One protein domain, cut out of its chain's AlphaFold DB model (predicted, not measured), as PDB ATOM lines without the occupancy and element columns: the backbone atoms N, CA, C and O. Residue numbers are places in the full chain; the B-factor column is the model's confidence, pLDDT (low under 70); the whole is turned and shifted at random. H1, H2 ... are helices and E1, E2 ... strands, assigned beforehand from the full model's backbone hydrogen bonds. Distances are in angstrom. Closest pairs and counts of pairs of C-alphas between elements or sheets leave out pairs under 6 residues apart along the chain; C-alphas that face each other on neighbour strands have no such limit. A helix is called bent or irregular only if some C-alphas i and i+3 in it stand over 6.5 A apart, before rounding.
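This is residues 27 to 117 of the 117 residues of an uncharacterized protein of [Flavobacterium] thermophilum (UniProt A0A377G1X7). A strongly twisted sheet of three strands, E1 E2 E3, has H2 packed over one face, and a second small unit, H1 with the hairpin E4 and E5, joins it with H1 packed on H2. The far tip of the E1 and E2 hairpin, at Asp 39, and the H1 to E4 link, at Lys 82, make the two ends of the longest axis. The printed part has 91 residues with two named helices and five named strands, in the order E1 E2 E3 H1 E4 E5 H2; both sheets, E1 - E2 - E3 and E4 - E5, are antiparallel. The class is mixed, helices and strands; the whole is compact, with a radius of gyration of the C-alphas of 13.1 A and spans of 40 by 29 by 25 A.

Find C-alpha 28 at (117.255, 14.867, 100.248); from there E1, residues 28 to 36, runs 24.6 A. E2 follows, residues 42 to 55, 26.4 A, and bends by 101 degrees at residue 45. E3 is residues 58 to 61. Find C-alpha 68 at (128.675, 31.190, 92.006), where H1, residues 68 to 80, begins its 18.3 A. E4, residues 85 to 91, spans 19.0 A and E5, residues 94 to 100, 19.7 A. H2, residues 102 to 115, runs 21.0 A to C-alpha 115 at (122.254, 31.423, 99.164); it is irregular, but only just: C-alphas 103 and 106 are 6.8 A apart.

E1, E2 and E3 form a meander, each strand the antiparallel neighbour of the one before. Look for N 30 and O 52 at 3.3 A between E1 and E2, and N 53 and O 60 at 2.8 A between E2 and E3. H2 is on this sheet, two layers, a helix on one face of a sheet, at a height of 9.4 A. It lies over E1, slantwise to the strands at 40 degrees on the local plane; the closest C-alphas are those of Ile 29 and Leu 108, 6.8 A. H1 only grazes this sheet, with its residues 68 to 71. H1 and H2 touch at Leu 75 and Ile 109, closest C-alphas 6.2 A, at a steep tilt of 40 degrees, opposite ways. In the hairpin E4 and E5, N 87 and O 98 are 2.9 A apart. The closest C-alphas of H1 and E4, Leu 78 and Val 85, are 6.8 A apart, as are those of E3 and E5, Thr 61 and Leu 98. E1 and E4 are apart. Every O i to N i+4 pair is within hydrogen-bond range in H1, and 8 of 10 in H2.

The C-alphas farthest apart, Asp 39 and Lys 82, are 41.0 A apart. The printed part has no cut and no long link. Mean pLDDT of the printed part is 71.3; residues 27 to 50, 53 to 59, 63 to 68, 91 and 116 to 117 are under 70.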
ATOM      1  N   ALA A  27     114.023  11.631  99.733       51.00
ATOM      2  CA  ALA A  27     114.552  12.589  98.784       51.00
ATOM      3  C   ALA A  27     115.194  13.795  99.481       51.00
ATOM      4  O   ALA A  27     114.528  14.794  99.779       51.00
ATOM      5  N   PHE A  28     116.507  13.740  99.695       61.62
ATOM      6  CA  PHE A  28     117.255  14.867 100.248       61.62
ATOM      7  C   PHE A  28     118.094  15.546  99.168       61.62
ATOM      8  O   PHE A  28     118.782  14.881  98.390       61.62
ATOM      9  N   ILE A  29     117.998  16.876  99.126       57.06
ATOM     10  CA  ILE A  29     118.890  17.729  98.349       57.06
ATOM     11  C   ILE A  29     119.766  18.421  99.368       57.06
ATOM     12  O   ILE A  29     119.248  19.209 100.161       57.06
ATOM     13  N   HIS A  30     121.045  18.069  99.372       65.06
ATOM     14  CA  HIS A  30     122.038  18.770 100.166       65.06
ATOM     15  C   HIS A  30     122.914  19.603  99.258       65.06
ATOM     16  O   HIS A  30     123.217  19.194  98.133       65.06
ATOM     17  N   VAL A  31     123.300  20.754  99.782       59.06
ATOM     18  CA  VAL A  31     124.228  21.670  99.157       59.06
ATOM     19  C   VAL A  31     125.360  21.859 100.155       59.06
ATOM     20  O   VAL A  31     125.170  22.525 101.169       59.06
ATOM     21  N   ASP A  32     126.494  21.204  99.912       60.62
ATOM     22  CA  ASP A  32     127.684  21.393 100.743       60.62
ATOM     23  C   ASP A  32     128.549  22.522 100.180       60.62
ATOM     24  O   ASP A  32     128.829  22.545  98.977       60.62
ATOM     25  N   TYR A  33     128.998  23.416 101.060       54.00
ATOM     26  CA  TYR A  33     129.819  24.580 100.723       54.00
ATOM     27  C   TYR A  33     131.289  24.323 101.046       54.00
ATOM     28  O   TYR A  33     131.620  24.012 102.192       54.00
ATOM     29  N   TYR A  34     132.172  24.497 100.061       55.41
ATOM     30  CA  TYR A  34     133.616  24.338 100.244       55.41
ATOM     31  C   TYR A  34     134.408  25.390  99.446       55.41
ATOM     32  O   TYR A  34     134.039  25.759  98.334       55.41
ATOM     33  N   TYR A  35     135.556  25.790  99.978       50.44
ATOM     34  CA  TYR A  35     136.677  26.444  99.314       50.44
ATOM     35  C   TYR A  35     137.837  25.456  99.289       50.44
ATOM     36  O   TYR A  35     138.068  24.740 100.261       50.44
ATOM     37  N   GLU A  36     138.523  25.370  98.157       48.47
ATOM     38  CA  GLU A  36     139.764  24.611  98.032       48.47
ATOM     39  C   GLU A  36     140.914  25.605  98.064       48.47
ATOM     40  O   GLU A  36     140.975  26.501  97.221       48.47
ATOM     41  N   SER A  37     141.800  25.478  99.046       54.94
ATOM     42  CA  SER A  37     143.038  26.250  99.044       54.94
ATOM     43  C   SER A  37     143.933  25.826  97.874       54.94
ATOM     44  O   SER A  37     143.746  24.769  97.270       54.94
ATOM     45  N   LYS A  38     144.951  26.640  97.572       53.44
ATOM     46  CA  LYS A  38     145.971  26.303  96.564       53.44
ATOM     47  C   LYS A  38     146.724  25.005  96.884       53.44
ATOM     48  O   LYS A  38     147.268  24.395  95.969       53.44
ATOM     49  N   ASP A  39     146.691  24.584  98.145       65.81
ATOM     50  CA  ASP A  39     147.366  23.398  98.666       65.81
ATOM     51  C   ASP A  39     146.426  22.176  98.763       65.81
ATOM     52  O   ASP A  39     146.811  21.126  99.273       65.81
ATOM     53  N   GLY A  40     145.183  22.286  98.271       51.12
ATOM     54  CA  GLY A  40     144.204  21.190  98.227       51.12
ATOM     55  C   GLY A  40     143.370  21.010  99.501       51.12
ATOM     56  O   GLY A  40     142.463  20.177  99.534       51.12
ATOM     57  N   GLU A  41     143.619  21.797 100.551       56.75
ATOM     58  CA  GLU A  41     142.818  21.749 101.778       56.75
ATOM     59  C   GLU A  41     141.410  22.339 101.587       56.75
ATOM     60  O   GLU A  41     141.234  23.377 100.939       56.75
ATOM     61  N   LEU A  42     140.410  21.681 102.185       49.84
ATOM     62  CA  LEU A  42     138.991  22.023 102.085       49.84
ATOM     63  C   LEU A  42     138.529  22.856 103.283       49.84
ATOM     64  O   LEU A  42     138.411  22.351 104.397       49.84
ATOM     65  N   TYR A  43     138.167  24.109 103.036       52.94
ATOM     66  CA  TYR A  43     137.605  25.011 104.038       52.94
ATOM     67  C   TYR A  43     136.113  25.209 103.774       52.94
ATOM     68  O   TYR A  43     135.713  25.381 102.631       52.94
ATOM     69  N   LYS A  44     135.250  25.218 104.797       48.84
ATOM     70  CA  LYS A  44     133.835  25.595 104.612       48.84
ATOM     71  C   LYS A  44     133.724  27.110 104.411       48.84
ATOM     72  O   LYS A  44     133.470  27.845 105.359       48.84
ATOM     73  N   VAL A  45     133.926  27.573 103.181       51.06
ATOM     74  CA  VAL A  45     133.709  28.966 102.759       51.06
ATOM     75  C   VAL A  45     132.727  28.965 101.586       51.06
ATOM     76  O   VAL A  45     132.713  28.038 100.773       51.06
ATOM     77  N   LYS A  46     131.864  29.984 101.530       53.06
ATOM     78  CA  LYS A  46     130.845  30.192 100.493       53.06
ATOM     79  C   LYS A  46     131.482  30.570  99.143       53.06
ATOM     80  O   LYS A  46     131.239  31.669  98.670       53.06
ATOM     81  N   ASP A  47     132.267  29.699  98.515       50.25
ATOM     82  CA  ASP A  47     132.819  29.949  97.164       50.25
ATOM     83  C   ASP A  47     132.316  28.964  96.114       50.25
ATOM     84  O   ASP A  47     132.232  29.284  94.925       50.25
ATOM     85  N   SER A  48     131.943  27.761  96.541       54.03
ATOM     86  CA  SER A  48     131.407  26.758  95.639       54.03
ATOM     87  C   SER A  48     130.491  25.780  96.355       54.03
ATOM     88  O   SER A  48     130.584  25.615  97.574       54.03
ATOM     89  N   PHE A  49     129.608  25.132  95.598       61.09
ATOM     90  CA  PHE A  49     128.629  24.207  96.150       61.09
ATOM     91  C   PHE A  49     128.560  22.875  95.397       61.09
ATOM     92  O   PHE A  49     128.795  22.817  94.191       61.09
ATOM     93  N   GLN A  50     128.228  21.789  96.099       68.50
ATOM     94  CA  GLN A  50     127.954  20.475  95.500       68.50
ATOM     95  C   GLN A  50     126.491  20.087  95.690       68.50
ATOM     96  O   GLN A  50     125.976  20.146  96.799       68.50
ATOM     97  N   ILE A  51     125.823  19.659  94.616       70.31
ATOM     98  CA  ILE A  51     124.437  19.179  94.681       70.31
ATOM     99  C   ILE A  51     124.444  17.670  94.893       70.31
ATOM    100  O   ILE A  51     124.897  16.923  94.022       70.31
ATOM    101  N   TYR A  52     123.847  17.230  95.994       72.00
ATOM    102  CA  TYR A  52     123.530  15.830  96.251       72.00
ATOM    103  C   TYR A  52     122.043  15.597  96.004       72.00
ATOM    104  O   TYR A  52     121.213  16.328  96.533       72.00
ATOM    105  N   ILE A  53     121.690  14.574  95.229       67.06
ATOM    106  CA  ILE A  53     120.321  14.056  95.142       67.06
ATOM    107  C   ILE A  53     120.337  12.635  95.672       67.06
ATOM    108  O   ILE A  53     120.797  11.713  94.996       67.06
ATOM    109  N   CYS A  54     119.819  12.466  96.881       66.81
ATOM    110  CA  CYS A  54     119.681  11.163  97.508       66.81
ATOM    111  C   CYS A  54     118.269  10.620  97.304       66.81
ATOM    112  O   CYS A  54     117.301  11.372  97.368       66.81
ATOM    113  N   GLN A  55     118.160   9.323  97.028       63.47
ATOM    114  CA  GLN A  55     116.901   8.588  96.976       63.47
ATOM    115  C   GLN A  55     117.152   7.150  97.451       63.47
ATOM    116  O   GLN A  55     118.038   6.475  96.926       63.47
ATOM    117  N   TRP A  56     116.383   6.681  98.439       62.69
ATOM    118  CA  TRP A  56     116.494   5.325  99.008       62.69
ATOM    119  C   TRP A  56     117.918   4.955  99.454       62.69
ATOM    120  O   TRP A  56     118.430   3.884  99.130       62.69
ATOM    121  N   GLY A  57     118.599   5.881 100.135       62.25
ATOM    122  CA  GLY A  57     119.970   5.679 100.621       62.25
ATOM    123  C   GLY A  57     121.060   5.717  99.542       62.25
ATOM    124  O   GLY A  57     122.233   5.569  99.870       62.25
ATOM    125  N   LYS A  58     120.716   5.940  98.266       63.38
ATOM    126  CA  LYS A  58     121.686   6.149  97.180       63.38
ATOM    127  C   LYS A  58     121.733   7.621  96.799       63.38
ATOM    128  O   LYS A  58     120.711   8.184  96.413       63.38
ATOM    129  N   CYS A  59     122.914   8.227  96.859       69.12
ATOM    130  CA  CYS A  59     123.127   9.615  96.465       69.12
ATOM    131  C   CYS A  59     123.807   9.699  95.100       69.12
ATOM    132  O   CYS A  59     124.763   8.979  94.821       69.12
ATOM    133  N   LYS A  60     123.293  10.580  94.243       71.50
ATOM    134  CA  LYS A  60     123.968  11.023  93.024       71.50
ATOM    135  C   LYS A  60     124.435  12.452  93.235       71.50
ATOM    136  O   LYS A  60     123.636  13.298  93.631       71.50
ATOM    137  N   THR A  61     125.697  12.706  92.928       71.19
ATOM    138  CA  THR A  61     126.341  13.997  93.171       71.19
ATOM    139  C   THR A  61     126.968  14.507  91.885       71.19
ATOM    140  O   THR A  61     127.441  13.717  91.065       71.19
ATOM    141  N   LEU A  62     126.979  15.826  91.704       71.31
ATOM    142  CA  LEU A  62     127.875  16.456  90.736       71.31
ATOM    143  C   LEU A  62     129.297  16.426  91.297       71.31
ATOM    144  O   LEU A  62     129.582  17.060  92.307       71.31
ATOM    145  N   PHE A  63     130.185  15.680  90.640       58.44
ATOM    146  CA  PHE A  63     131.545  15.413  91.129       58.44
ATOM    147  C   PHE A  63     132.466  16.642  91.144       58.44
ATOM    148  O   PHE A  63     133.609  16.543  91.581       58.44
ATOM    149  N   ARG A  64     131.985  17.806  90.696       66.38
ATOM    150  CA  ARG A  64     132.724  19.065  90.727       66.38
ATOM    151  C   ARG A  64     131.943  20.125  91.484       66.38
ATOM    152  O   ARG A  64     130.728  20.243  91.356       66.38
ATOM    153  N   LYS A  65     132.694  20.893  92.265       63.72
ATOM    154  CA  LYS A  65     132.248  22.110  92.931       63.72
ATOM    155  C   LYS A  65     131.754  23.128  91.899       63.72
ATOM    156  O   LYS A  65     132.451  23.413  90.927       63.72
ATOM    157  N   ILE A  66     130.553  23.650  92.109       65.69
ATOM    158  CA  ILE A  66     129.913  24.642  91.246       65.69
ATOM    159  C   ILE A  66     130.208  26.023  91.831       65.69
ATOM    160  O   ILE A  66     129.798  26.297  92.956       65.69
ATOM    161  N   ASP A  67     130.929  26.877  91.106       69.19
ATOM    162  CA  ASP A  67     131.153  28.266  91.529       69.19
ATOM    163  C   ASP A  67     129.858  29.104  91.453       69.19
ATOM    164  O   ASP A  67     128.845  28.677  90.892       69.19
ATOM    165  N   TRP A  68     129.864  30.324  91.996       69.56
ATOM    166  CA  TRP A  68     128.675  31.190  92.006       69.56
ATOM    167  C   TRP A  68     128.202  31.667  90.628       69.56
ATOM    168  O   TRP A  68     127.022  31.993  90.453       69.56
ATOM    169  N   THR A  69     129.086  31.711  89.633       74.94
ATOM    170  CA  THR A  69     128.709  32.065  88.259       74.94
ATOM    171  C   THR A  69     127.933  30.914  87.627       74.94
ATOM    172  O   THR A  69     126.857  31.118  87.056       74.94
ATOM    173  N   GLU A  70     128.427  29.692  87.797       73.81
ATOM    174  CA  GLU A  70     127.749  28.462  87.412       73.81
ATOM    175  C   GLU A  70     126.466  28.248  88.230       73.81
ATOM    176  O   GLU A  70     125.452  27.845  87.665       73.81
ATOM    177  N   ALA A  71     126.424  28.642  89.511       76.12
ATOM    178  CA  ALA A  71     125.213  28.622  90.341       76.12
ATOM    179  C   ALA A  71     124.059  29.384  89.688       76.12
ATOM    180  O   ALA A  71     122.941  28.879  89.573       76.12
ATOM    181  N   LYS A  72     124.344  30.603  89.213       80.88
ATOM    182  CA  LYS A  72     123.365  31.458  88.532       80.88
ATOM    183  C   LYS A  72     122.902  30.828  87.219       80.88
ATOM    184  O   LYS A  72     121.713  30.890  86.899       80.88
ATOM    185  N   LYS A  73     123.804  30.175  86.471       83.62
ATOM    186  CA  LYS A  73     123.454  29.429  85.247       83.62
ATOM    187  C   LYS A  73     122.567  28.223  85.557       83.62
ATOM    188  O   LYS A  73     121.562  28.020  84.868       83.62
ATOM    189  N   VAL A  74     122.883  27.465  86.607       83.62
ATOM    190  CA  VAL A  74     122.074  26.338  87.091       83.62
ATOM    191  C   VAL A  74     120.690  26.831  87.501       83.62
ATOM    192  O   VAL A  74     119.699  26.332  86.971       83.62
ATOM    193  N   LEU A  75     120.599  27.859  88.352       87.06
ATOM    194  CA  LEU A  75     119.330  28.451  88.785       87.06
ATOM    195  C   LEU A  75     118.470  28.863  87.583       87.06
ATOM    196  O   LEU A  75     117.336  28.401  87.445       87.06
ATOM    197  N   LYS A  76     119.037  29.636  86.650       89.88
ATOM    198  CA  LYS A  76     118.344  30.075  85.430       89.88
ATOM    199  C   LYS A  76     117.871  28.893  84.576       89.88
ATOM    200  O   LYS A  76     116.772  28.920  84.020       89.88
ATOM    201  N   THR A  77     118.678  27.836  84.481       89.06
ATOM    202  CA  THR A  77     118.333  26.614  83.741       89.06
ATOM    203  C   THR A  77     117.164  25.879  84.393       89.06
ATOM    204  O   THR A  77     116.239  25.453  83.696       89.06
ATOM    205  N   LEU A  78     117.162  25.759  85.721       87.88
ATOM    206  CA  LEU A  78     116.085  25.120  86.476       87.88
ATOM    207  C   LEU A  78     114.781  25.924  86.382       87.88
ATOM    208  O   LEU A  78     113.710  25.340  86.222       87.88
ATOM    209  N   GLU A  79     114.849  27.252  86.436       90.06
ATOM    210  CA  GLU A  79     113.684  28.134  86.315       90.06
ATOM    211  C   GLU A  79     113.063  28.083  84.912       90.06
ATOM    212  O   GLU A  79     111.845  27.928  84.785       90.06
ATOM    213  N   LYS A  80     113.889  28.118  83.857       93.25
ATOM    214  CA  LYS A  80     113.429  28.096  82.458       93.25
ATOM    215  C   LYS A  80     112.754  26.773  82.069       93.25
ATOM    216  O   LYS A  80     111.815  26.766  81.274       93.25
ATOM    217  N   ASN A  81     113.215  25.645  82.608       90.38
ATOM    218  CA  ASN A  81     112.781  24.315  82.171       90.38
ATOM    219  C   ASN A  81     111.675  23.725  83.052       90.38
ATOM    220  O   ASN A  81     111.891  23.438  84.223       90.38
ATOM    221  N   LYS A  82     110.489  23.436  82.502       84.12
ATOM    222  CA  LYS A  82     109.354  22.866  83.270       84.12
ATOM    223  C   LYS A  82     109.496  21.368  83.609       84.12
ATOM    224  O   LYS A  82     108.767  20.871  84.473       84.12
ATOM    225  N   GLY A  83     110.385  20.653  82.918       86.25
ATOM    226  CA  GLY A  83     110.585  19.205  83.031       86.25
ATOM    227  C   GLY A  83     111.738  18.790  83.951       86.25
ATOM    228  O   GLY A  83     112.148  19.538  84.838       86.25
ATOM    229  N   LYS A  84     112.245  17.571  83.730       85.25
ATOM    230  CA  LYS A  84     113.540  17.125  84.268       85.25
ATOM    231  C   LYS A  84     114.673  17.902  83.590       85.25
ATOM    232  O   LYS A  84     114.539  18.259  82.421       85.25
ATOM    233  N   VAL A  85     115.760  18.151  84.309       87.00
ATOM    234  CA  VAL A  85     116.930  18.890  83.806       87.00
ATOM    235  C   VAL A  85     118.160  18.017  83.979       87.00
ATOM    236  O   VAL A  85     118.389  17.514  85.071       87.00
ATOM    237  N   LEU A  86     118.948  17.835  82.924       85.88
ATOM    238  CA  LEU A  86     120.279  17.248  83.034       85.88
ATOM    239  C   LEU A  86     121.278  18.384  83.246       85.88
ATOM    240  O   LEU A  86     121.378  19.272  82.403       85.88
ATOM    241  N   LEU A  87     121.974  18.369  84.376       82.88
ATOM    242  CA  LEU A  87     123.126  19.227  84.615       82.88
ATOM    243  C   LEU A  87     124.375  18.431  84.258       82.88
ATOM    244  O   LEU A  87     124.535  17.319  84.751       82.88
ATOM    245  N   SER A  88     125.240  18.992  83.424       80.81
ATOM    246  CA  SER A  88     126.498  18.373  83.006       80.81
ATOM    247  C   SER A  88     127.628  19.372  83.193       80.81
ATOM    248  O   SER A  88     127.447  20.556  82.917       80.81
ATOM    249  N   MET A  89     128.765  18.904  83.700       71.94
ATOM    250  CA  MET A  89     129.930  19.729  84.006       71.94
ATOM    251  C   MET A  89     131.209  18.977  83.674       71.94
ATOM    252  O   MET A  89     131.319  17.786  83.973       71.94
ATOM    253  N   ASP A  90     132.189  19.676  83.117       71.06
ATOM    254  CA  ASP A  90     133.488  19.086  82.811       71.06
ATOM    255  C   ASP A  90     134.321  18.914  84.086       71.06
ATOM    256  O   ASP A  90     134.387  19.810  84.934       71.06
ATOM    257  N   VAL A  91     134.945  17.745  84.236       69.31
ATOM    258  CA  VAL A  91     135.764  17.344  85.386       69.31
ATOM    259  C   VAL A  91     137.021  16.642  84.870       69.31
ATOM    260  O   VAL A  91     136.957  15.504  84.405       69.31
ATOM    261  N   GLY A  92     138.171  17.321  84.941       71.06
ATOM    262  CA  GLY A  92     139.418  16.821  84.354       71.06
ATOM    263  C   GLY A  92     139.262  16.580  82.849       71.06
ATOM    264  O   GLY A  92     138.927  17.503  82.113       71.06
ATOM    265  N   SER A  93     139.469  15.338  82.407       73.06
ATOM    266  CA  SER A  93     139.279  14.900  81.015       73.06
ATOM    267  C   SER A  93     137.900  14.284  80.727       73.06
ATOM    268  O   SER A  93     137.707  13.703  79.661       73.06
ATOM    269  N   GLY A  94     136.957  14.337  81.673       74.19
ATOM    270  CA  GLY A  94     135.625  13.739  81.545       74.19
ATOM    271  C   GLY A  94     134.489  14.710  81.866       74.19
ATOM    272  O   GLY A  94     134.716  15.876  82.177       74.19
ATOM    273  N   THR A  95     133.251  14.215  81.834       75.75
ATOM    274  CA  THR A  95     132.048  15.000  82.152       75.75
ATOM    275  C   THR A  95     131.259  14.313  83.264       75.75
ATOM    276  O   THR A  95     130.865  13.152  83.146       75.75
ATOM    277  N   SER A  96     130.982  15.035  84.348       76.25
ATOM    278  CA  SER A  96     130.042  14.608  85.385       76.25
ATOM    279  C   SER A  96     128.645  15.089  85.025       76.25
ATOM    280  O   SER A  96     128.473  16.220  84.579       76.25
ATOM    281  N   SER A  97     127.633  14.238  85.192       78.38
ATOM    282  CA  SER A  97     126.253  14.587  84.855       78.38
ATOM    283  C   SER A  97     125.270  14.131  85.923       78.38
ATOM    284  O   SER A  97     125.353  13.013  86.431       78.38
ATOM    285  N   LEU A  98     124.292  14.982  86.221       80.38
ATOM    286  CA  LEU A  98     123.252  14.746  87.208       80.38
ATOM    287  C   LEU A  98     121.880  15.116  86.644       80.38
ATOM    288  O   LEU A  98     121.613  16.255  86.268       80.38
ATOM    289  N   MET A  99     120.979  14.136  86.623       83.00
ATOM    290  CA  MET A  99     119.584  14.358  86.256       83.00
ATOM    291  C   MET A  99     118.801  14.866  87.469       83.00
ATOM    292  O   MET A  99     118.583  14.123  88.423       83.00
ATOM    293  N   ILE A 100     118.323  16.103  87.393       82.94
ATOM    294  CA  ILE A 100     117.424  16.724  88.361       82.94
ATOM    295  C   ILE A 100     115.978  16.358  87.996       82.94
ATOM    296  O   ILE A 100     115.453  16.822  86.973       82.94
ATOM    297  N   PRO A 101     115.289  15.529  88.798       81.19
ATOM    298  CA  PRO A 101     113.896  15.203  88.550       81.19
ATOM    299  C   PRO A 101     112.987  16.403  88.854       81.19
ATOM    300  O   PRO A 101     113.294  17.262  89.682       81.19
ATOM    301  N   LYS A 102     111.810  16.437  88.218       83.50
ATOM    302  CA  LYS A 102     110.847  17.548  88.341       83.50
ATOM    303  C   LYS A 102     110.468  17.857  89.797       83.50
ATOM    304  O   LYS A 102     110.300  19.022  90.146       83.50
ATOM    305  N   TRP A 103     110.351  16.826  90.637       78.06
ATOM    306  CA  TRP A 103     109.988  16.972  92.049       78.06
ATOM    307  C   TRP A 103     111.094  17.637  92.887       78.06
ATOM    308  O   TRP A 103     110.782  18.365  93.824       78.06
ATOM    309  N   ALA A 104     112.371  17.443  92.532       77.12
ATOM    310  CA  ALA A 104     113.528  17.985  93.256       77.12
ATOM    311  C   ALA A 104     113.772  19.463  92.930       77.12
ATOM    312  O   ALA A 104     114.310  20.226  93.729       77.12
ATOM    313  N   LYS A 105     113.345  19.876  91.736       83.25
ATOM    314  CA  LYS A 105     113.672  21.170  91.146       83.25
ATOM    315  C   LYS A 105     113.245  22.363  92.004       83.25
ATOM    316  O   LYS A 105     114.013  23.304  92.143       83.25
ATOM    317  N   LYS A 106     112.032  22.328  92.572       82.31
ATOM    318  CA  LYS A 106     111.500  23.441  93.379       82.31
ATOM    319  C   LYS A 106     112.356  23.676  94.626       82.31
ATOM    320  O   LYS A 106     112.796  24.795  94.841       82.31
ATOM    321  N   LYS A 107     112.642  22.609  95.375       80.62
ATOM    322  CA  LYS A 107     113.482  22.670  96.575       80.62
ATOM    323  C   LYS A 107     114.896  23.152  96.238       80.62
ATOM    324  O   LYS A 107     115.405  24.039  96.903       80.62
ATOM    325  N   LEU A 108     115.493  22.634  95.163       79.56
ATOM    326  CA  LEU A 108     116.816  23.080  94.716       79.56
ATOM    327  C   LEU A 108     116.836  24.574  94.345       79.56
ATOM    328  O   LEU A 108     117.766  25.274  94.716       79.56
ATOM    329  N   ILE A 109     115.809  25.075  93.651       86.12
ATOM    330  CA  ILE A 109     115.676  26.509  93.340       86.12
ATOM    331  C   ILE A 109     115.586  27.345  94.623       86.12
ATOM    332  O   ILE A 109     116.207  28.399  94.698       86.12
ATOM    333  N   GLU A 110     114.810  26.901  95.613       84.00
ATOM    334  CA  GLU A 110     114.639  27.613  96.887       84.00
ATOM    335  C   GLU A 110     115.950  27.701  97.678       84.00
ATOM    336  O   GLU A 110     116.310  28.792  98.114       84.00
ATOM    337  N   GLU A 111     116.688  26.593  97.793       79.00
ATOM    338  CA  GLU A 111     118.013  26.571  98.431       79.00
ATOM    339  C   GLU A 111     119.001  27.484  97.687       79.00
ATOM    340  O   GLU A 111     119.618  28.357  98.290       79.00
ATOM    341  N   LEU A 112     119.085  27.373  96.353       78.88
ATOM    342  CA  LEU A 112     119.990  28.209  95.552       78.88
ATOM    343  C   LEU A 112     119.658  29.704  95.652       78.88
ATOM    344  O   LEU A 112     120.566  30.527  95.694       78.88
ATOM    345  N   ARG A 113     118.371  30.073  95.689       84.00
ATOM    346  CA  ARG A 113     117.949  31.476  95.843       84.00
ATOM    347  C   ARG A 113     118.309  32.039  97.210       84.00
ATOM    348  O   ARG A 113     118.737  33.183  97.267       84.00
ATOM    349  N   ARG A 114     118.127  31.257  98.281       81.50
ATOM    350  CA  ARG A 114     118.473  31.674  99.647       81.50
ATOM    351  C   ARG A 114     119.957  32.016  99.771       81.50
ATOM    352  O   ARG A 114     120.309  32.906 100.526       81.50
ATOM    353  N   GLU A 115     120.801  31.304  99.042       70.69
ATOM    354  CA  GLU A 115     122.254  31.423  99.164       70.69
ATOM    355  C   GLU A 115     122.875  32.439  98.203       70.69
ATOM    356  O   GLU A 115     123.992  32.891  98.434       70.69
ATOM    357  N   LEU A 116     122.160  32.797  97.130       69.50
ATOM    358  CA  LEU A 116     122.562  33.808  96.145       69.50
ATOM    359  C   LEU A 116     122.121  35.245  96.500       69.50
ATOM    360  O   LEU A 116     122.436  36.158  95.731       69.50
ATOM    361  N   GLN A 117     121.364  35.430  97.586       69.62
ATOM    362  CA  GLN A 117     120.974  36.732  98.151       69.62
ATOM    363  C   GLN A 117     122.024  37.232  99.140       69.62
ATOM    364  O   GLN A 117     122.285  38.454  99.106       69.62
TER     365      GLN A 117